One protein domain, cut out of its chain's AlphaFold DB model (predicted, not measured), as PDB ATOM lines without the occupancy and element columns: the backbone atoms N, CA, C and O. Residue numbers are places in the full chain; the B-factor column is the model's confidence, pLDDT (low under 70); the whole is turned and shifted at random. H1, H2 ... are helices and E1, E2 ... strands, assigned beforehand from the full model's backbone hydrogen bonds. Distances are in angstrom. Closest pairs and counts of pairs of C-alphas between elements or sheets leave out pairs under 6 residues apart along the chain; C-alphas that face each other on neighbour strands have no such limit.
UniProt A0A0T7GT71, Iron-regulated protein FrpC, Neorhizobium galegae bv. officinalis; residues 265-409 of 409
ATOM      1  N   THR A 265     101.420  58.847 -24.976       98.94
ATOM      2  CA  THR A 265     101.378  60.304 -24.925       98.94
ATOM      3  C   THR A 265     100.900  60.852 -26.255       98.94
ATOM      4  O   THR A 265     101.632  60.868 -27.242       98.94
ATOM      5  N   ILE A 266      99.694  61.411 -26.263       98.94
ATOM      6  CA  ILE A 266      99.075  61.967 -27.467       98.94
ATOM      7  C   ILE A 266      98.944  63.478 -27.318       98.94
ATOM      8  O   ILE A 266      98.370  63.977 -26.353       98.94
ATOM      9  N   ILE A 267      99.431  64.241 -28.293       98.88
ATOM     10  CA  ILE A 267      99.256  65.691 -28.380       98.88
ATOM     11  C   ILE A 267      98.613  66.018 -29.723       98.88
ATOM     12  O   ILE A 267      99.273  66.038 -30.760       98.88
ATOM     13  N   ALA A 268      97.322  66.338 -29.702       98.56
ATOM     14  CA  ALA A 268      96.565  66.711 -30.887       98.56
ATOM     15  C   ALA A 268      96.251  68.210 -30.874       98.56
ATOM     16  O   ALA A 268      95.473  68.700 -30.055       98.56
ATOM     17  N   THR A 269      96.846  68.942 -31.813       98.12
ATOM     18  CA  THR A 269      96.643  70.379 -32.001       98.12
ATOM     19  C   THR A 269      95.862  70.643 -33.277       98.12
ATOM     20  O   THR A 269      96.276  70.246 -34.370       98.12
ATOM     21  N   THR A 270      94.747  71.365 -33.160       96.25
ATOM     22  CA  THR A 270      93.903  71.686 -34.313       96.25
ATOM     23  C   THR A 270      93.188  73.025 -34.200       96.25
ATOM     24  O   THR A 270      92.847  73.478 -33.110       96.25
ATOM     25  N   ASP A 271      92.938  73.659 -35.344       93.19
ATOM     26  CA  ASP A 271      92.098  74.850 -35.490       93.19
ATOM     27  C   ASP A 271      90.706  74.565 -36.088       93.19
ATOM     28  O   ASP A 271      89.907  75.494 -36.235       93.19
ATOM     29  N   GLY A 272      90.376  73.299 -36.376       93.81
ATOM     30  CA  GLY A 272      89.118  72.905 -37.018       93.81
ATOM     31  C   GLY A 272      88.358  71.793 -36.295       93.81
ATOM     32  O   GLY A 272      87.513  72.076 -35.450       93.81
ATOM     33  N   LEU A 273      88.541  70.535 -36.688       93.31
ATOM     34  CA  LEU A 273      87.787  69.399 -36.135       93.31
ATOM     35  C   LEU A 273      88.714  68.471 -35.349       93.31
ATOM     36  O   LEU A 273      89.760  68.105 -35.873       93.31
ATOM     37  N   LEU A 274      88.294  68.044 -34.154       96.31
ATOM     38  CA  LEU A 274      89.002  67.060 -33.329       96.31
ATOM     39  C   LEU A 274      88.037  65.949 -32.920       96.31
ATOM     40  O   LEU A 274      87.126  66.203 -32.137       96.31
ATOM     41  N   ARG A 275      88.153  64.739 -33.468       96.12
ATOM     42  CA  ARG A 275      87.191  63.665 -33.165       96.12
ATOM     43  C   ARG A 275      87.844  62.305 -33.013       96.12
ATOM     44  O   ARG A 275      88.764  61.980 -33.744       96.12
ATOM     45  N   ASN A 276      87.252  61.482 -32.163       96.25
ATOM     46  CA  ASN A 276      87.588  60.073 -31.994       96.25
ATOM     47  C   ASN A 276      89.072  59.930 -31.649       96.25
ATOM     48  O   ASN A 276      89.830  59.319 -32.395       96.25
ATOM     49  N   ILE A 277      89.477  60.611 -30.581       98.62
ATOM     50  CA  ILE A 277      90.795  60.427 -29.983       98.62
ATOM     51  C   ILE A 277      90.641  59.377 -28.889       98.62
ATOM     52  O   ILE A 277      89.693  59.472 -28.113       98.62
ATOM     53  N   SER A 278      91.526  58.402 -28.854       98.62
ATOM     54  CA  SER A 278      91.591  57.327 -27.870       98.62
ATOM     55  C   SER A 278      93.030  57.246 -27.377       98.62
ATOM     56  O   SER A 278      93.941  57.546 -28.148       98.62
ATOM     57  N   GLY A 279      93.207  56.967 -26.087       98.50
ATOM     58  CA  GLY A 279      94.513  56.565 -25.568       98.50
ATOM     59  C   GLY A 279      94.770  55.108 -25.944       98.50
ATOM     60  O   GLY A 279      95.737  54.827 -26.626       98.50
ATOM     61  N   GLY A 280      93.777  54.255 -25.693       98.31
ATOM     62  CA  GLY A 280      93.845  52.832 -25.978       98.31
ATOM     63  C   GLY A 280      93.964  52.075 -24.661       98.31
ATOM     64  O   GLY A 280      93.403  52.498 -23.651       98.31
ATOM     65  N   ARG A 281      94.625  50.917 -24.643       97.81
ATOM     66  CA  ARG A 281      94.843  50.178 -23.398       97.81
ATOM     67  C   ARG A 281      96.065  50.691 -22.660       97.81
ATOM     68  O   ARG A 281      97.168  50.266 -22.961       97.81
ATOM     69  N   GLY A 282      95.866  51.356 -21.536       98.31
ATOM     70  CA  GLY A 282      96.951  51.647 -20.607       98.31
ATOM     71  C   GLY A 282      96.580  52.766 -19.664       98.31
ATOM     72  O   GLY A 282      95.412  52.976 -19.386       98.31
ATOM     73  N   ASP A 283      97.564  53.432 -19.076       98.75
ATOM     74  CA  ASP A 283      97.326  54.677 -18.350       98.75
ATOM     75  C   ASP A 283      97.842  55.840 -19.225       98.75
ATOM     76  O   ASP A 283      99.016  56.219 -19.129       98.75
ATOM     77  N   ASP A 284      96.976  56.423 -20.059       98.94
ATOM     78  CA  ASP A 284      97.397  57.335 -21.130       98.94
ATOM     79  C   ASP A 284      97.407  58.812 -20.733       98.94
ATOM     80  O   ASP A 284      96.703  59.278 -19.830       98.94
ATOM     81  N   HIS A 285      98.194  59.612 -21.453       98.88
ATOM     82  CA  HIS A 285      98.236  61.061 -21.311       98.88
ATOM     83  C   HIS A 285      97.928  61.774 -22.630       98.88
ATOM     84  O   HIS A 285      98.783  61.963 -23.499       98.88
ATOM     85  N   VAL A 286      96.706  62.291 -22.736       98.94
ATOM     86  CA  VAL A 286      96.168  62.880 -23.964       98.94
ATOM     87  C   VAL A 286      95.965  64.384 -23.804       98.94
ATOM     88  O   VAL A 286      95.222  64.848 -22.945       98.94
ATOM     89  N   VAL A 287      96.595  65.180 -24.663       98.81
ATOM     90  CA  VAL A 287      96.475  66.640 -24.720       98.81
ATOM     91  C   VAL A 287      95.730  67.047 -25.985       98.81
ATOM     92  O   VAL A 287      96.215  66.890 -27.104       98.81
ATOM     93  N   LEU A 288      94.555  67.633 -25.794       98.50
ATOM     94  CA  LEU A 288      93.678  68.142 -26.839       98.50
ATOM     95  C   LEU A 288      93.785  69.676 -26.885       98.50
ATOM     96  O   LEU A 288      93.072  70.385 -26.168       98.50
ATOM     97  N   ASP A 289      94.680  70.202 -27.728       97.50
ATOM     98  CA  ASP A 289      94.772  71.639 -28.036       97.50
ATOM     99  C   ASP A 289      93.777  71.990 -29.156       97.50
ATOM    100  O   ASP A 289      94.115  72.125 -30.337       97.50
ATOM    101  N   ASN A 290      92.508  72.102 -28.767       94.94
ATOM    102  CA  ASN A 290      91.386  72.427 -29.634       94.94
ATOM    103  C   ASN A 290      91.172  73.949 -29.709       94.94
ATOM    104  O   ASN A 290      90.460  74.555 -28.903       94.94
ATOM    105  N   LYS A 291      91.742  74.575 -30.742       92.94
ATOM    106  CA  LYS A 291      91.597  76.017 -31.027       92.94
ATOM    107  C   LYS A 291      90.283  76.353 -31.735       92.94
ATOM    108  O   LYS A 291      89.986  77.529 -31.959       92.94
ATOM    109  N   SER A 292      89.496  75.339 -32.091       88.69
ATOM    110  CA  SER A 292      88.198  75.515 -32.729       88.69
ATOM    111  C   SER A 292      87.088  75.831 -31.714       88.69
ATOM    112  O   SER A 292      87.263  75.796 -30.492       88.69
ATOM    113  N   ARG A 293      85.895  76.139 -32.234       83.00
ATOM    114  CA  ARG A 293      84.678  76.264 -31.414       83.00
ATOM    115  C   ARG A 293      83.934  74.944 -31.216       83.00
ATOM    116  O   ARG A 293      83.069  74.896 -30.344       83.00
ATOM    117  N   ASN A 294      84.251  73.928 -32.012       88.06
ATOM    118  CA  ASN A 294      83.582  72.633 -31.973       88.06
ATOM    119  C   ASN A 294      84.001  71.865 -30.720       88.06
ATOM    120  O   ASN A 294      85.106  72.066 -30.208       88.06
ATOM    121  N   GLU A 295      83.146  70.967 -30.239       93.44
ATOM    122  CA  GLU A 295      83.570  69.993 -29.242       93.44
ATOM    123  C   GLU A 295      84.586  69.006 -29.830       93.44
ATOM    124  O   GLU A 295      84.481  68.590 -30.989       93.44
ATOM    125  N   ALA A 296      85.564  68.634 -29.008       97.38
ATOM    126  CA  ALA A 296      86.389  67.464 -29.247       97.38
ATOM    127  C   ALA A 296      85.623  66.197 -28.838       97.38
ATOM    128  O   ALA A 296      84.727  66.275 -27.996       97.38
ATOM    129  N   SER A 297      85.986  65.029 -29.371       97.25
ATOM    130  CA  SER A 297      85.514  63.753 -28.817       97.25
ATOM    131  C   SER A 297      86.657  62.833 -28.417       97.25
ATOM    132  O   SER A 297      87.596  62.627 -29.186       97.25
ATOM    133  N   TYR A 298      86.520  62.266 -27.221       98.50
ATOM    134  CA  TYR A 298      87.407  61.258 -26.662       98.50
ATOM    135  C   TYR A 298      86.647  59.946 -26.480       98.50
ATOM    136  O   TYR A 298      85.475  59.950 -26.077       98.50
ATOM    137  N   TYR A 299      87.271  58.850 -26.886       97.62
ATOM    138  CA  TYR A 299      86.735  57.499 -26.844       97.62
ATOM    139  C   TYR A 299      87.470  56.757 -25.739       97.62
ATOM    140  O   TYR A 299      88.671  56.924 -25.586       97.62
ATOM    141  N   PHE A 300      86.709  56.010 -24.951       97.38
ATOM    142  CA  PHE A 300      87.225  55.245 -23.829       97.38
ATOM    143  C   PHE A 300      86.479  53.922 -23.759       97.38
ATOM    144  O   PHE A 300      85.243  53.906 -23.696       97.38
ATOM    145  N   SER A 301      87.197  52.821 -23.760       95.25
ATOM    146  CA  SER A 301      86.682  51.464 -23.682       95.25
ATOM    147  C   SER A 301      86.945  50.885 -22.292       95.25
ATOM    148  O   SER A 301      87.833  51.300 -21.558       95.25
ATOM    149  N   ALA A 302      86.110  49.943 -21.859       91.31
ATOM    150  CA  ALA A 302      86.382  49.235 -20.611       91.31
ATOM    151  C   ALA A 302      87.693  48.442 -20.750       91.31
ATOM    152  O   ALA A 302      87.822  47.668 -21.691       91.31
ATOM    153  N   GLY A 303      88.616  48.585 -19.803       92.31
ATOM    154  CA  GLY A 303      89.969  48.032 -19.907       92.31
ATOM    155  C   GLY A 303      91.038  49.032 -20.356       92.31
ATOM    156  O   GLY A 303      92.212  48.701 -20.227       92.31
ATOM    157  N   ASP A 304      90.656  50.251 -20.752       95.81
ATOM    158  CA  ASP A 304      91.567  51.346 -21.138       95.81
ATOM    159  C   ASP A 304      92.238  52.019 -19.921       95.81
ATOM    160  O   ASP A 304      92.685  53.146 -19.985       95.81
ATOM    161  N   GLY A 305      92.244  51.367 -18.753       97.50
ATOM    162  CA  GLY A 305      92.991  51.825 -17.581       97.50
ATOM    163  C   GLY A 305      92.629  53.230 -17.079       97.50
ATOM    164  O   GLY A 305      91.459  53.527 -16.790       97.50
ATOM    165  N   ARG A 306      93.645  54.047 -16.777       98.56
ATOM    166  CA  ARG A 306      93.495  55.327 -16.063       98.56
ATOM    167  C   ARG A 306      94.114  56.494 -16.818       98.56
ATOM    168  O   ARG A 306      95.217  56.944 -16.501       98.56
ATOM    169  N   ASP A 307      93.302  57.090 -17.670       98.75
ATOM    170  CA  ASP A 307      93.755  58.153 -18.552       98.75
ATOM    171  C   ASP A 307      93.720  59.533 -17.912       98.75
ATOM    172  O   ASP A 307      92.875  59.879 -17.074       98.75
ATOM    173  N   VAL A 308      94.620  60.384 -18.383       98.88
ATOM    174  CA  VAL A 308      94.635  61.819 -18.135       98.88
ATOM    175  C   VAL A 308      94.381  62.539 -19.449       98.88
ATOM    176  O   VAL A 308      95.217  62.535 -20.344       98.88
ATOM    177  N   VAL A 309      93.258  63.253 -19.530       98.81
ATOM    178  CA  VAL A 309      92.904  64.053 -20.709       98.81
ATOM    179  C   VAL A 309      92.991  65.534 -20.370       98.81
ATOM    180  O   VAL A 309      92.205  66.058 -19.586       98.81
ATOM    181  N   VAL A 310      93.934  66.251 -20.968       98.69
ATOM    182  CA  VAL A 310      94.040  67.708 -20.874       98.69
ATOM    183  C   VAL A 310      93.297  68.328 -22.051       98.69
ATOM    184  O   VAL A 310      93.633  68.062 -23.198       98.69
ATOM    185  N   THR A 311      92.315  69.190 -21.797       97.94
ATOM    186  CA  THR A 311      91.573  69.881 -22.865       97.94
ATOM    187  C   THR A 311      91.452  71.371 -22.592       97.94
ATOM    188  O   THR A 311      91.172  71.794 -21.468       97.94
ATOM    189  N   ASN A 312      91.625  72.186 -23.632       96.44
ATOM    190  CA  ASN A 312      91.347  73.621 -23.584       96.44
ATOM    191  C   ASN A 312      89.987  74.007 -24.193       96.44
ATOM    192  O   ASN A 312      89.664  75.193 -24.240       96.44
ATOM    193  N   GLY A 313      89.185  73.039 -24.641       95.50
ATOM    194  CA  GLY A 313      87.855  73.257 -25.209       95.50
ATOM    195  C   GLY A 313      86.821  72.218 -24.754       95.50
ATOM    196  O   GLY A 313      87.161  71.285 -24.023       95.50
ATOM    197  N   PRO A 314      85.550  72.372 -25.177       95.75
ATOM    198  CA  PRO A 314      84.486  71.421 -24.911       95.75
ATOM    199  C   PRO A 314      84.873  70.027 -25.383       95.75
ATOM    200  O   PRO A 314      85.484  69.872 -26.444       95.75
ATOM    201  N   LEU A 315      84.497  69.030 -24.594       97.75
ATOM    202  CA  LEU A 315      84.911  67.649 -24.770       97.75
ATOM    203  C   LEU A 315      83.724  66.714 -24.562       97.75
ATOM    204  O   LEU A 315      83.048  66.774 -23.538       97.75
ATOM    205  N   GLU A 316      83.486  65.834 -25.522       97.69
ATOM    206  CA  GLU A 316      82.519  64.748 -25.424       97.69
ATOM    207  C   GLU A 316      83.236  63.419 -25.158       97.69
ATOM    208  O   GLU A 316      84.005  62.940 -25.991       97.69
ATOM    209  N   ILE A 317      82.946  62.812 -24.011       98.12
ATOM    210  CA  ILE A 317      83.431  61.488 -23.619       98.12
ATOM    211  C   ILE A 317      82.436  60.427 -24.088       98.12
ATOM    212  O   ILE A 317      81.251  60.464 -23.734       98.12
ATOM    213  N   ASN A 318      82.928  59.464 -24.861       96.75
ATOM    214  CA  ASN A 318      82.166  58.333 -25.377       96.75
ATOM    215  C   ASN A 318      82.715  57.042 -24.763       96.75
ATOM    216  O   ASN A 318      83.841  56.663 -25.061       96.75
ATOM    217  N   GLY A 319      81.917  56.385 -23.919       95.06
ATOM    218  CA  GLY A 319      82.287  55.114 -23.299       95.06
ATOM    219  C   GLY A 319      81.885  53.903 -24.150       95.06
ATOM    220  O   GLY A 319      80.769  53.878 -24.683       95.06
ATOM    221  N   PHE A 320      82.726  52.873 -24.213       94.19
ATOM    222  CA  PHE A 320      82.491  51.619 -24.939       94.19
ATOM    223  C   PHE A 320      82.818  50.375 -24.094       94.19
ATOM    224  O   PHE A 320      83.485  50.447 -23.066       94.19
ATOM    225  N   SER A 321      82.266  49.220 -24.466       92.31
ATOM    226  CA  SER A 321      82.691  47.925 -23.929       92.31
ATOM    227  C   SER A 321      84.131  47.605 -24.331       92.31
ATOM    228  O   SER A 321      84.643  48.202 -25.261       92.31
ATOM    229  N   GLU A 322      84.750  46.632 -23.662       90.56
ATOM    230  CA  GLU A 322      86.135  46.184 -23.911       90.56
ATOM    231  C   GLU A 322      86.405  45.731 -25.356       90.56
ATOM    232  O   GLU A 322      87.519  45.829 -25.852       90.56
ATOM    233  N   ASP A 323      85.378  45.246 -26.056       88.69
ATOM    234  CA  ASP A 323      85.446  44.881 -27.476       88.69
ATOM    235  C   ASP A 323      85.084  46.041 -28.425       88.69
ATOM    236  O   ASP A 323      84.910  45.838 -29.627       88.69
ATOM    237  N   SER A 324      84.869  47.239 -27.881       88.88
ATOM    238  CA  SER A 324      84.455  48.463 -28.574       88.88
ATOM    239  C   SER A 324      83.130  48.367 -29.349       88.88
ATOM    240  O   SER A 324      82.779  49.271 -30.111       88.88
ATOM    241  N   THR A 325      82.328  47.307 -29.156       88.50
ATOM    242  CA  THR A 325      81.104  47.076 -29.951       88.50
ATOM    243  C   THR A 325      79.847  47.723 -29.376       88.50
ATOM    244  O   THR A 325      78.894  48.008 -30.110       88.50
ATOM    245  N   ARG A 326      79.804  47.957 -28.061       91.25
ATOM    246  CA  ARG A 326      78.614  48.448 -27.358       91.25
ATOM    247  C   ARG A 326      78.931  49.715 -26.581       91.25
ATOM    248  O   ARG A 326      79.838  49.736 -25.761       91.25
ATOM    249  N   ARG A 327      78.095  50.744 -26.736       92.00
ATOM    250  CA  ARG A 327      78.196  51.962 -25.921       92.00
ATOM    251  C   ARG A 327      77.929  51.684 -24.441       92.00
ATOM    252  O   ARG A 327      77.037  50.905 -24.077       92.00
ATOM    253  N   LEU A 328      78.705  52.338 -23.586       91.44
ATOM    254  CA  LEU A 328      78.427  52.455 -22.165       91.44
ATOM    255  C   LEU A 328      77.489  53.634 -21.935       91.44
ATOM    256  O   LEU A 328      77.613  54.689 -22.548       91.44
ATOM    257  N   ASP A 329      76.540  53.438 -21.028       92.00
ATOM    258  CA  ASP A 329      75.644  54.500 -20.601       92.00
ATOM    259  C   ASP A 329      76.365  55.410 -19.599       92.00
ATOM    260  O   ASP A 329      76.482  55.076 -18.414       92.00
ATOM    261  N   MET A 330      76.831  56.568 -20.074       92.56
ATOM    262  CA  MET A 330      77.557  57.534 -19.246       92.56
ATOM    263  C   MET A 330      76.707  58.141 -18.119       92.56
ATOM    264  O   MET A 330      77.271  58.704 -17.183       92.56
ATOM    265  N   SER A 331      75.375  57.969 -18.104       91.94
ATOM    266  CA  SER A 331      74.538  58.361 -16.954       91.94
ATOM    267  C   SER A 331      74.785  57.505 -15.702       91.94
ATOM    268  O   SER A 331      74.300  57.816 -14.603       91.94
ATOM    269  N   ARG A 332      75.520  56.398 -15.861       91.25
ATOM    270  CA  ARG A 332      75.936  55.498 -14.784       91.25
ATOM    271  C   ARG A 332      77.346  55.787 -14.272       91.25
ATOM    272  O   ARG A 332      77.723  55.168 -13.284       91.25
ATOM    273  N   ALA A 333      78.109  56.670 -14.916       92.38
ATOM    274  CA  ALA A 333      79.462  57.000 -14.485       92.38
ATOM    275  C   ALA A 333      79.453  57.717 -13.124       92.38
ATOM    276  O   ALA A 333      78.549  58.505 -12.826       92.38
ATOM    277  N   SER A 334      80.462  57.454 -12.294       94.06
ATOM    278  CA  SER A 334      80.709  58.243 -11.086       94.06
ATOM    279  C   SER A 334      81.547  59.456 -11.461       94.06
ATOM    280  O   SER A 334      82.643  59.283 -11.983       94.06
ATOM    281  N   ILE A 335      81.055  60.665 -11.201       95.56
ATOM    282  CA  ILE A 335      81.747  61.893 -11.596       95.56
ATOM    283  C   ILE A 335      82.036  62.735 -10.359       95.56
ATOM    284  O   ILE A 335      81.136  63.000  -9.560       95.56
ATOM    285  N   THR A 336      83.281  63.176 -10.219       95.19
ATOM    286  CA  THR A 336      83.706  64.137  -9.198       95.19
ATOM    287  C   THR A 336      84.373  65.331  -9.859       95.19
ATOM    288  O   THR A 336      85.161  65.164 -10.785       95.19
ATOM    289  N   VAL A 337      84.077  66.530  -9.363       93.50
ATOM    290  CA  VAL A 337      84.681  67.779  -9.837       93.50
ATOM    291  C   VAL A 337      85.426  68.419  -8.673       93.50
ATOM    292  O   VAL A 337      84.834  68.634  -7.615       93.50
ATOM    293  N   ASP A 338      86.708  68.714  -8.870       93.31
ATOM    294  CA  ASP A 338      87.559  69.431  -7.918       93.31
ATOM    295  C   ASP A 338      88.367  70.506  -8.657       93.31
ATOM    296  O   ASP A 338      89.295  70.212  -9.415       93.31
ATOM    297  N   GLY A 339      87.963  71.767  -8.484       90.50
ATOM    298  CA  GLY A 339      88.525  72.895  -9.225       90.50
ATOM    299  C   GLY A 339      88.431  72.692 -10.739       90.50
ATOM    300  O   GLY A 339      87.341  72.525 -11.281       90.50
ATOM    301  N   ASP A 340      89.585  72.691 -11.403       94.38
ATOM    302  CA  ASP A 340      89.706  72.521 -12.858       94.38
ATOM    303  C   ASP A 340      89.912  71.049 -13.264       94.38
ATOM    304  O   ASP A 340      90.385  70.756 -14.361       94.38
ATOM    305  N   THR A 341      89.589  70.103 -12.376       97.19
ATOM    306  CA  THR A 341      89.712  68.661 -12.625       97.19
ATOM    307  C   THR A 341      88.349  67.978 -12.535       97.19
ATOM    308  O   THR A 341      87.629  68.133 -11.551       97.19
ATOM    309  N   VAL A 342      88.011  67.184 -13.552       97.81
ATOM    310  CA  VAL A 342      86.840  66.300 -13.576       97.81
ATOM    311  C   VAL A 342      87.337  64.861 -13.625       97.81
ATOM    312  O   VAL A 342      87.988  64.467 -14.587       97.81
ATOM    313  N   THR A 343      87.019  64.059 -12.616       98.00
ATOM    314  CA  THR A 343      87.329  62.625 -12.608       98.00
ATOM    315  C   THR A 343      86.064  61.834 -12.896       98.00
ATOM    316  O   THR A 343      85.029  62.048 -12.263       98.00
ATOM    317  N   ILE A 344      86.153  60.917 -13.852       97.88
ATOM    318  CA  ILE A 344      85.078  60.040 -14.309       97.88
ATOM    319  C   ILE A 344      85.510  58.608 -14.008       97.88
ATOM    320  O   ILE A 344      86.547  58.170 -14.487       97.88
ATOM    321  N   GLY A 345      84.726  57.887 -13.215       95.25
ATOM    322  CA  GLY A 345      84.929  56.468 -12.921       95.25
ATOM    323  C   GLY A 345      83.833  55.605 -13.539       95.25
ATOM    324  O   GLY A 345      82.666  56.016 -13.616       95.25
ATOM    325  N   PHE A 346      84.199  54.392 -13.947       91.00
ATOM    326  CA  PHE A 346      83.295  53.450 -14.601       91.00
ATOM    327  C   PHE A 346      82.854  52.345 -13.635       91.00
ATOM    328  O   PHE A 346      83.644  51.693 -12.956       91.00
ATOM    329  N   VAL A 347      81.536  52.151 -13.517       84.25
ATOM    330  CA  VAL A 347      80.968  51.240 -12.512       84.25
ATOM    331  C   VAL A 347      81.370  49.798 -12.796       84.25
ATOM    332  O   VAL A 347      81.019  49.245 -13.835       84.25
ATOM    333  N   GLY A 348      81.990  49.164 -11.801       83.19
ATOM    334  CA  GLY A 348      82.387  47.759 -11.868       83.19
ATOM    335  C   GLY A 348      83.786  47.532 -12.439       83.19
ATOM    336  O   GLY A 348      84.176  46.374 -12.551       83.19
ATOM    337  N   THR A 349      84.533  48.596 -12.744       88.62
ATOM    338  CA  THR A 349      85.931  48.526 -13.185       88.62
ATOM    339  C   THR A 349      86.821  49.411 -12.303       88.62
ATOM    340  O   THR A 349      86.338  50.121 -11.415       88.62
ATOM    341  N   THR A 350      88.137  49.312 -12.493       92.06
ATOM    342  CA  THR A 350      89.130  50.230 -11.903       92.06
ATOM    343  C   THR A 350      89.451  51.409 -12.815       92.06
ATOM    344  O   THR A 350      90.284  52.241 -12.462       92.06
ATOM    345  N   ASP A 351      88.790  51.455 -13.965       96.56
ATOM    346  CA  ASP A 351      89.084  52.377 -15.041       96.56
ATOM    347  C   ASP A 351      88.584  53.778 -14.705       96.56
ATOM    348  O   ASP A 351      87.545  53.961 -14.046       96.56
ATOM    349  N   SER A 352      89.311  54.785 -15.173       97.75
ATOM    350  CA  SER A 352      88.942  56.172 -14.924       97.75
ATOM    351  C   SER A 352      89.526  57.127 -15.945       97.75
ATOM    352  O   SER A 352      90.637  56.925 -16.400       97.75
ATOM    353  N   ILE A 353      88.842  58.243 -16.176       98.62
ATOM    354  CA  ILE A 353      89.396  59.377 -16.914       98.62
ATOM    355  C   ILE A 353      89.531  60.553 -15.954       98.62
ATOM    356  O   ILE A 353      88.558  60.978 -15.325       98.62
ATOM    357  N   THR A 354      90.727  61.126 -15.866       98.69
ATOM    358  CA  THR A 354      90.988  62.404 -15.203       98.69
ATOM    359  C   THR A 354      91.098  63.500 -16.252       98.69
ATOM    360  O   THR A 354      92.138  63.687 -16.880       98.69
ATOM    361  N   VAL A 355      90.028  64.269 -16.424       98.75
ATOM    362  CA  VAL A 355      90.000  65.407 -17.339       98.75
ATOM    363  C   VAL A 355      90.531  66.653 -16.631       98.75
ATOM    364  O   VAL A 355      89.926  67.138 -15.673       98.75
ATOM    365  N   LYS A 356      91.647  67.200 -17.114       98.50
ATOM    366  CA  LYS A 356      92.215  68.479 -16.671       98.50
ATOM    367  C   LYS A 356      91.784  69.588 -17.623       98.50
ATOM    368  O   LYS A 356      92.111  69.577 -18.811       98.50
ATOM    369  N   LEU A 357      91.060  70.561 -17.093       97.50
ATOM    370  CA  LEU A 357      90.555  71.700 -17.845       97.50
ATOM    371  C   LEU A 357      91.640  72.776 -17.924       97.50
ATOM    372  O   LEU A 357      92.191  73.195 -16.911       97.50
ATOM    373  N   GLY A 358      91.956  73.216 -19.138       94.88
ATOM    374  CA  GLY A 358      92.917  74.281 -19.419       94.88
ATOM    375  C   GLY A 358      92.302  75.424 -20.224       94.88
ATOM    376  O   GLY A 358      91.163  75.347 -20.687       94.88
ATOM    377  N   GLY A 359      93.065  76.503 -20.413       92.56
ATOM    378  CA  GLY A 359      92.674  77.637 -21.258       92.56
ATOM    379  C   GLY A 359      91.261  78.151 -20.963       92.56
ATOM    380  O   GLY A 359      90.900  78.369 -19.809       92.56
ATOM    381  N   ARG A 360      90.428  78.288 -22.006       91.56
ATOM    382  CA  ARG A 360      89.060  78.813 -21.848       91.56
ATOM    383  C   ARG A 360      88.159  77.964 -20.947       91.56
ATOM    384  O   ARG A 360      87.206  78.510 -20.404       91.56
ATOM    385  N   MET A 361      88.443  76.669 -20.795       94.12
ATOM    386  CA  MET A 361      87.686  75.795 -19.897       94.12
ATOM    387  C   MET A 361      88.045  76.096 -18.434       94.12
ATOM    388  O   MET A 361      87.149  76.246 -17.614       94.12
ATOM    389  N   ALA A 362      89.329  76.279 -18.112       92.50
ATOM    390  CA  ALA A 362      89.772  76.668 -16.763       92.50
ATOM    391  C   ALA A 362      89.320  78.087 -16.361       92.50
ATOM    392  O   ALA A 362      89.071  78.374 -15.186       92.50
ATOM    393  N   ASP A 363      89.196  78.982 -17.344       91.94
ATOM    394  CA  ASP A 363      88.752  80.368 -17.149       91.94
ATOM    395  C   ASP A 363      87.219  80.525 -17.152       91.94
ATOM    396  O   ASP A 363      86.703  81.628 -16.935       91.94
ATOM    397  N   ALA A 364      86.470  79.453 -17.431       88.50
ATOM    398  CA  ALA A 364      85.020  79.505 -17.543       88.50
ATOM    399  C   ALA A 364      84.356  79.844 -16.198       88.50
ATOM    400  O   ALA A 364      84.786  79.411 -15.130       88.50
ATOM    401  N   GLY A 365      83.259  80.608 -16.256       84.56
ATOM    402  CA  GLY A 365      82.452  80.916 -15.072       84.56
ATOM    403  C   GLY A 365      81.774  79.671 -14.499       84.56
ATOM    404  O   GLY A 365      81.799  79.466 -13.288       84.56
ATOM    405  N   ASN A 366      81.203  78.838 -15.377       88.56
ATOM    406  CA  ASN A 366      80.698  77.512 -15.039       88.56
ATOM    407  C   ASN A 366      81.145  76.467 -16.067       88.56
ATOM    408  O   ASN A 366      81.238  76.744 -17.269       88.56
ATOM    409  N   ILE A 367      81.327  75.244 -15.571       93.00
ATOM    410  CA  ILE A 367      81.480  74.031 -16.370       93.00
ATOM    411  C   ILE A 367      80.189  73.222 -16.283       93.00
ATOM    412  O   ILE A 367      79.668  72.958 -15.200       93.00
ATOM    413  N   HIS A 368      79.675  72.833 -17.444       93.38
ATOM    414  CA  HIS A 368      78.472  72.029 -17.604       93.38
ATOM    415  C   HIS A 368      78.857  70.588 -17.897       93.38
ATOM    416  O   HIS A 368      79.614  70.322 -18.830       93.38
ATOM    417  N   LEU A 369      78.289  69.670 -17.121       94.75
ATOM    418  CA  LEU A 369      78.349  68.233 -17.352       94.75
ATOM    419  C   LEU A 369      76.979  67.785 -17.863       94.75
ATOM    420  O   LEU A 369      76.002  67.787 -17.112       94.75
ATOM    421  N   VAL A 370      76.885  67.460 -19.149       93.69
ATOM    422  CA  VAL A 370      75.616  67.173 -19.828       93.69
ATOM    423  C   VAL A 370      75.636  65.751 -20.364       93.69
ATOM    424  O   VAL A 370      76.374  65.436 -21.293       93.69
ATOM    425  N   TYR A 371      74.789  64.893 -19.806       94.38
ATOM    426  CA  TYR A 371      74.514  63.594 -20.408       94.38
ATOM    427  C   TYR A 371      73.675  63.777 -21.680       94.38
ATOM    428  O   TYR A 371      72.660  64.476 -21.654       94.38
ATOM    429  N   ARG A 372      74.085  63.145 -22.783       92.81
ATOM    430  CA  ARG A 372      73.367  63.145 -24.067       92.81
ATOM    431  C   ARG A 372      72.723  61.770 -24.287       92.81
ATOM    432  O   ARG A 372      73.432  60.832 -24.651       92.81
ATOM    433  N   PRO A 373      71.404  61.598 -24.066       89.38
ATOM    434  CA  PRO A 373      70.754  60.286 -24.154       89.38
ATOM    435  C   PRO A 373      70.816  59.647 -25.543       89.38
ATOM    436  O   PRO A 373      70.825  58.424 -25.654       89.38
ATOM    437  N   GLU A 374      70.861  60.461 -26.600       88.88
ATOM    438  CA  GLU A 374      70.880  60.004 -27.993       88.88
ATOM    439  C   GLU A 374      72.185  59.278 -28.325       88.88
ATOM    440  O   GLU A 374      72.206  58.334 -29.113       88.88
ATOM    441  N   THR A 375      73.273  59.727 -27.706       89.38
ATOM    442  CA  THR A 375      74.621  59.192 -27.886       89.38
ATOM    443  C   THR A 375      75.107  58.397 -26.680       89.38
ATOM    444  O   THR A 375      76.151  57.757 -26.774       89.38
ATOM    445  N   GLN A 376      74.363  58.399 -25.574       94.19
ATOM    446  CA  GLN A 376      74.767  57.847 -24.280       94.19
ATOM    447  C   GLN A 376      76.104  58.412 -23.762       94.19
ATOM    448  O   GLN A 376      76.765  57.772 -22.951       94.19
ATOM    449  N   SER A 377      76.500  59.602 -24.222       95.75
ATOM    450  CA  SER A 377      77.796  60.237 -23.949       95.75
ATOM    451  C   SER A 377      77.703  61.292 -22.842       95.75
ATOM    452  O   SER A 377      76.612  61.718 -22.444       95.75
ATOM    453  N   LEU A 378      78.863  61.726 -22.347       96.81
ATOM    454  CA  LEU A 378      78.994  62.846 -21.416       96.81
ATOM    455  C   LEU A 378      79.696  64.014 -22.112       96.81
ATOM    456  O   LEU A 378      80.850  63.898 -22.510       96.81
ATOM    457  N   LEU A 379      79.025  65.157 -22.211       97.00
ATOM    458  CA  LEU A 379      79.619  66.414 -22.649       97.00
ATOM    459  C   LEU A 379      80.124  67.211 -21.440       97.00
ATOM    460  O   LEU A 379      79.375  67.444 -20.493       97.00
ATOM    461  N   ILE A 380      81.358  67.699 -21.529       96.50
ATOM    462  CA  ILE A 380      81.979  68.668 -20.627       96.50
ATOM    463  C   ILE A 380      82.158  69.968 -21.415       96.50
ATOM    464  O   ILE A 380      82.911  70.003 -22.390       96.50
ATOM    465  N   ALA A 381      81.458  71.037 -21.040       94.94
ATOM    466  CA  ALA A 381      81.426  72.273 -21.825       94.94
ATOM    467  C   ALA A 381      81.394  73.544 -20.966       94.94
ATOM    468  O   ALA A 381      80.864  73.544 -19.858       94.94
ATOM    469  N   ASP A 382      81.927  74.641 -21.503       93.00
ATOM    470  CA  ASP A 382      81.815  75.976 -20.908       93.00
ATOM    471  C   ASP A 382      80.432  76.617 -21.179       93.00
ATOM    472  O   ASP A 382      79.679  76.202 -22.067       93.00
ATOM    473  N   ASP A 383      80.090  77.664 -20.416       90.38
ATOM    474  CA  ASP A 383      78.849  78.446 -20.590       90.38
ATOM    475  C   ASP A 383      78.630  78.915 -22.036       90.38
ATOM    476  O   ASP A 383      77.502  78.976 -22.539       90.38
ATOM    477  N   ARG A 384      79.724  79.280 -22.708       88.94
ATOM    478  CA  ARG A 384      79.695  79.842 -24.053       88.94
ATOM    479  C   ARG A 384      79.243  78.803 -25.069       88.94
ATOM    480  O   ARG A 384      78.387  79.102 -25.897       88.94
ATOM    481  N   TYR A 385      79.792  77.596 -25.006       91.19
ATOM    482  CA  TYR A 385      79.437  76.503 -25.896       91.19
ATOM    483  C   TYR A 385      77.962  76.126 -25.734       91.19
ATOM    484  O   TYR A 385      77.269  75.957 -26.737       91.19
ATOM    485  N   ILE A 386      77.459  76.065 -24.495       89.06
ATOM    486  CA  ILE A 386      76.042  75.779 -24.227       89.06
ATOM    487  C   ILE A 386      75.134  76.845 -24.855       89.06
ATOM    488  O   ILE A 386      74.177  76.502 -25.552       89.06
ATOM    489  N   ALA A 387      75.452  78.129 -24.669       86.25
ATOM    490  CA  ALA A 387      74.673  79.225 -25.240       86.25
ATOM    491  C   ALA A 387      74.675  79.227 -26.781       86.25
ATOM    492  O   ALA A 387      73.665  79.560 -27.399       86.25
ATOM    493  N   GLU A 388      75.797  78.854 -27.405       84.69
ATOM    494  CA  GLU A 388      75.950  78.829 -28.865       84.69
ATOM    495  C   GLU A 388      75.269  77.603 -29.525       84.69
ATOM    496  O   GLU A 388      74.885  77.695 -30.688       84.69
ATOM    497  N   ASN A 389      75.048  76.494 -28.799       78.25
ATOM    498  CA  ASN A 389      74.564  75.213 -29.355       78.25
ATOM    499  C   ASN A 389      73.183  74.763 -28.817       78.25
ATOM    500  O   ASN A 389      72.892  73.575 -28.711       78.25
ATOM    501  N   THR A 390      72.314  75.717 -28.471       61.88
ATOM    502  CA  THR A 390      70.940  75.486 -27.967       61.88
ATOM    503  C   THR A 390      69.945  75.197 -29.128       61.88
ATOM    504  O   THR A 390      70.050  75.861 -30.160       61.88
ATOM    505  N   PRO A 391      68.938  74.288 -29.012       55.06
ATOM    506  CA  PRO A 391      68.382  73.704 -27.790       55.06
ATOM    507  C   PRO A 391      69.322  72.706 -27.122       55.06
ATOM    508  O   PRO A 391      69.856  71.812 -27.767       55.06
ATOM    509  N   ALA A 392      69.502  72.888 -25.812       47.44
ATOM    510  CA  ALA A 392      70.251  71.964 -24.975       47.44
ATOM    511  C   ALA A 392      69.667  70.540 -25.106       47.44
ATOM    512  O   ALA A 392      68.437  70.402 -25.124       47.44
ATOM    513  N   PRO A 393      70.504  69.485 -25.147       41.25
ATOM    514  CA  PRO A 393      70.054  68.126 -24.861       41.25
ATOM    515  C   PRO A 393      69.295  68.120 -23.523       41.25
ATOM    516  O   PRO A 393      69.636  68.909 -22.635       41.25
ATOM    517  N   PRO A 394      68.245  67.298 -23.360       36.66
ATOM    518  CA  PRO A 394      67.403  67.332 -22.172       36.66
ATOM    519  C   PRO A 394      68.245  67.150 -20.904       36.66
ATOM    520  O   PRO A 394      68.845  66.103 -20.675       36.66
ATOM    521  N   VAL A 395      68.255  68.188 -20.066       41.75
ATOM    522  CA  VAL A 395      68.802  68.141 -18.710       41.75
ATOM    523  C   VAL A 395      67.944  67.162 -17.915       41.75
ATOM    524  O   VAL A 395      66.812  67.480 -17.552       41.75
ATOM    525  N   PHE A 396      68.455  65.960 -17.652       40.59
ATOM    526  CA  PHE A 396      67.894  65.140 -16.585       40.59
ATOM    527  C   PHE A 396      68.386  65.704 -15.253       40.59
ATOM    528  O   PHE A 396      69.518  65.480 -14.832       40.59
ATOM    529  N   ASP A 397      67.509  66.458 -14.600       36.47
ATOM    530  CA  ASP A 397      67.603  66.765 -13.180       36.47
ATOM    531  C   ASP A 397      67.361  65.464 -12.394       36.47
ATOM    532  O   ASP A 397      66.221  65.017 -12.254       36.47
ATOM    533  N   ARG A 398      68.431  64.821 -11.901       38.03
ATOM    534  CA  ARG A 398      68.329  63.784 -10.857       38.03
ATOM    535  C   ARG A 398      68.007  64.427  -9.508       38.03
ATOM    536  O   ARG A 398      68.792  64.342  -8.569       38.03
ATOM    537  N   SER A 399      66.845  65.063  -9.396       37.56
ATOM    538  CA  SER A 399      66.295  65.332  -8.073       37.56
ATOM    539  C   SER A 399      66.086  63.989  -7.364       37.56
ATOM    540  O   SER A 399      65.428  63.094  -7.885       37.56
ATOM    541  N   GLU A 400      66.702  63.892  -6.184       39.84
ATOM    542  CA  GLU A 400      66.619  62.801  -5.202       39.84
ATOM    543  C   GLU A 400      67.571  61.610  -5.450       39.84
ATOM    544  O   GLU A 400      67.217  60.584  -6.022       39.84
ATOM    545  N   ASP A 401      68.822  61.816  -5.003       36.53
ATOM    546  CA  ASP A 401      69.640  60.900  -4.170       36.53
ATOM    547  C   ASP A 401      71.128  60.739  -4.527       36.53
ATOM    548  O   ASP A 401      71.781  59.892  -3.935       36.53
ATOM    549  N   ASN A 402      71.724  61.583  -5.383       35.00
ATOM    550  CA  ASN A 402      73.189  61.826  -5.375       35.00
ATOM    551  C   ASN A 402      73.587  63.090  -6.166       35.00
ATOM    552  O   ASN A 402      74.468  63.067  -7.023       35.00
ATOM    553  N   HIS A 403      72.905  64.208  -5.901       41.69
ATOM    554  CA  HIS A 403      73.241  65.500  -6.504       41.69
ATOM    555  C   HIS A 403      74.517  66.093  -5.904       41.69
ATOM    556  O   HIS A 403      74.582  66.336  -4.700       41.69
ATOM    557  N   VAL A 404      75.427  66.517  -6.781       33.59
ATOM    558  CA  VAL A 404      75.891  67.906  -6.737       33.59
ATOM    559  C   VAL A 404      75.693  68.489  -8.139       33.59
ATOM    560  O   VAL A 404      76.228  67.966  -9.111       33.59
ATOM    561  N   GLY A 405      74.808  69.487  -8.232       31.52
ATOM    562  CA  GLY A 405      74.333  70.104  -9.476       31.52
ATOM    563  C   GLY A 405      75.368  71.026 -10.142       31.52
ATOM    564  O   GLY A 405      76.564  70.792  -9.996       31.52
ATOM    565  N   PRO A 406      74.957  72.078 -10.882       30.02
ATOM    566  CA  PRO A 406      75.908  72.989 -11.514       30.02
ATOM    567  C   PRO A 406      76.818  73.604 -10.446       30.02
ATOM    568  O   PRO A 406      76.364  74.352  -9.576       30.02
ATOM    569  N   PHE A 407      78.103  73.269 -10.510       39.94
ATOM    570  CA  PHE A 407      79.113  73.839  -9.639       39.94
ATOM    571  C   PHE A 407      79.406  75.258 -10.120       39.94
ATOM    572  O   PHE A 407      80.148  75.475 -11.076       39.94
ATOM    573  N   ARG A 408      78.799  76.242  -9.454       34.62
ATOM    574  CA  ARG A 408      79.404  77.573  -9.380       34.62
ATOM    575  C   ARG A 408      80.650  77.457  -8.507       34.62
ATOM    576  O   ARG A 408      80.563  76.847  -7.440       34.62
ATOM    577  N   ARG A 409      81.762  78.044  -8.953       35.69
ATOM    578  CA  ARG A 409      82.881  78.361  -8.054       35.69
ATOM    579  C   ARG A 409      82.406  79.161  -6.841       35.69
ATOM    580  O   ARG A 409      81.485  80.001  -7.006       35.69
TER     581      ARG A 409
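What this domain is: This is residues 265 to 409 of the 409 residues of the protein "Iron-regulated protein FrpC" of Neorhizobium galegae bv. officinalis (UniProt A0A0T7GT71). Two strongly twisted sheets lie face to face as a sandwich, and the strands E1 to E6 wind to and fro between its two sides in stacked turns. E2 runs beside E4 at one edge of the smaller sheet, two short helices sit at one end of the sandwich, and a tail runs off after H2, with residues 398 to 403 sticking out. The printed part has 145 residues, with named elements in the order E1 to E9, H1, E10, E11, H2, and is mostly strand. Both sheets are mixed, ordered E1 E3 E5 E9 E8 E7 and E4 E6 E11 E10. The whole is compact and rounded, with a radius of gyration of the C-alphas of 14.3 A and spans of 40 by 35 by 27 A.

How they stand to each other: E1, residues 265 to 270, is parallel to E3, residues 285 to 290, with N 268 and O 287 2.9 A apart. E5, residues 306 to 311, is parallel to E3, with N 286 and O 308 at 2.8 A, and to E9, residues 352 to 357, with N 309 and O 354 at 2.9 A. E7, residues 334 to 338, E8, residues 341 to 345, and E9 form a meander, each strand the antiparallel neighbour of the one before; N 336 and O 343 are 2.9 A apart, N 344 and O 353 2.8 A. In the other sheet E4, residues 296 to 301, is parallel to E6, residues 315 to 320, with N 298 and O 316 at 2.9 A. E11, residues 377 to 382, is antiparallel to E6, with N 317 and O 378 at 2.8 A, and forms a hairpin with E10, residues 367 to 372, with N 370 and O 379 at 2.8 A. The facing parts of the two sheets are 9.3 A apart centre to centre. E2, residues 273 to 277, pairs with no named strand but touches E4, the closest C-alphas being those of Arg 275 and Ser 297, 4.7 A. H1, residues 359 to 362, only grazes both sheets and is too short for an O i to N i+4 pair. H2, residues 383 to 388, only grazes the smaller sheet, and every such pair in it is within hydrogen-bond range.

Where its parts are: E1 begins at C-alpha 265 (101.378, 60.304, -24.925) and is 16.5 A long, as is E11. E4 measures 16.9 A. H2 measures 8.8 A and ends at C-alpha 388 (75.950, 78.829, -28.865).

The domain as a whole: The C-alphas farthest apart, those of Asp 271 and Glu 400, are 41.4 A apart. The printed part has no cut, and its one long link is E6 to E7. The model's pLDDT is under 70 in residues 390 to 409.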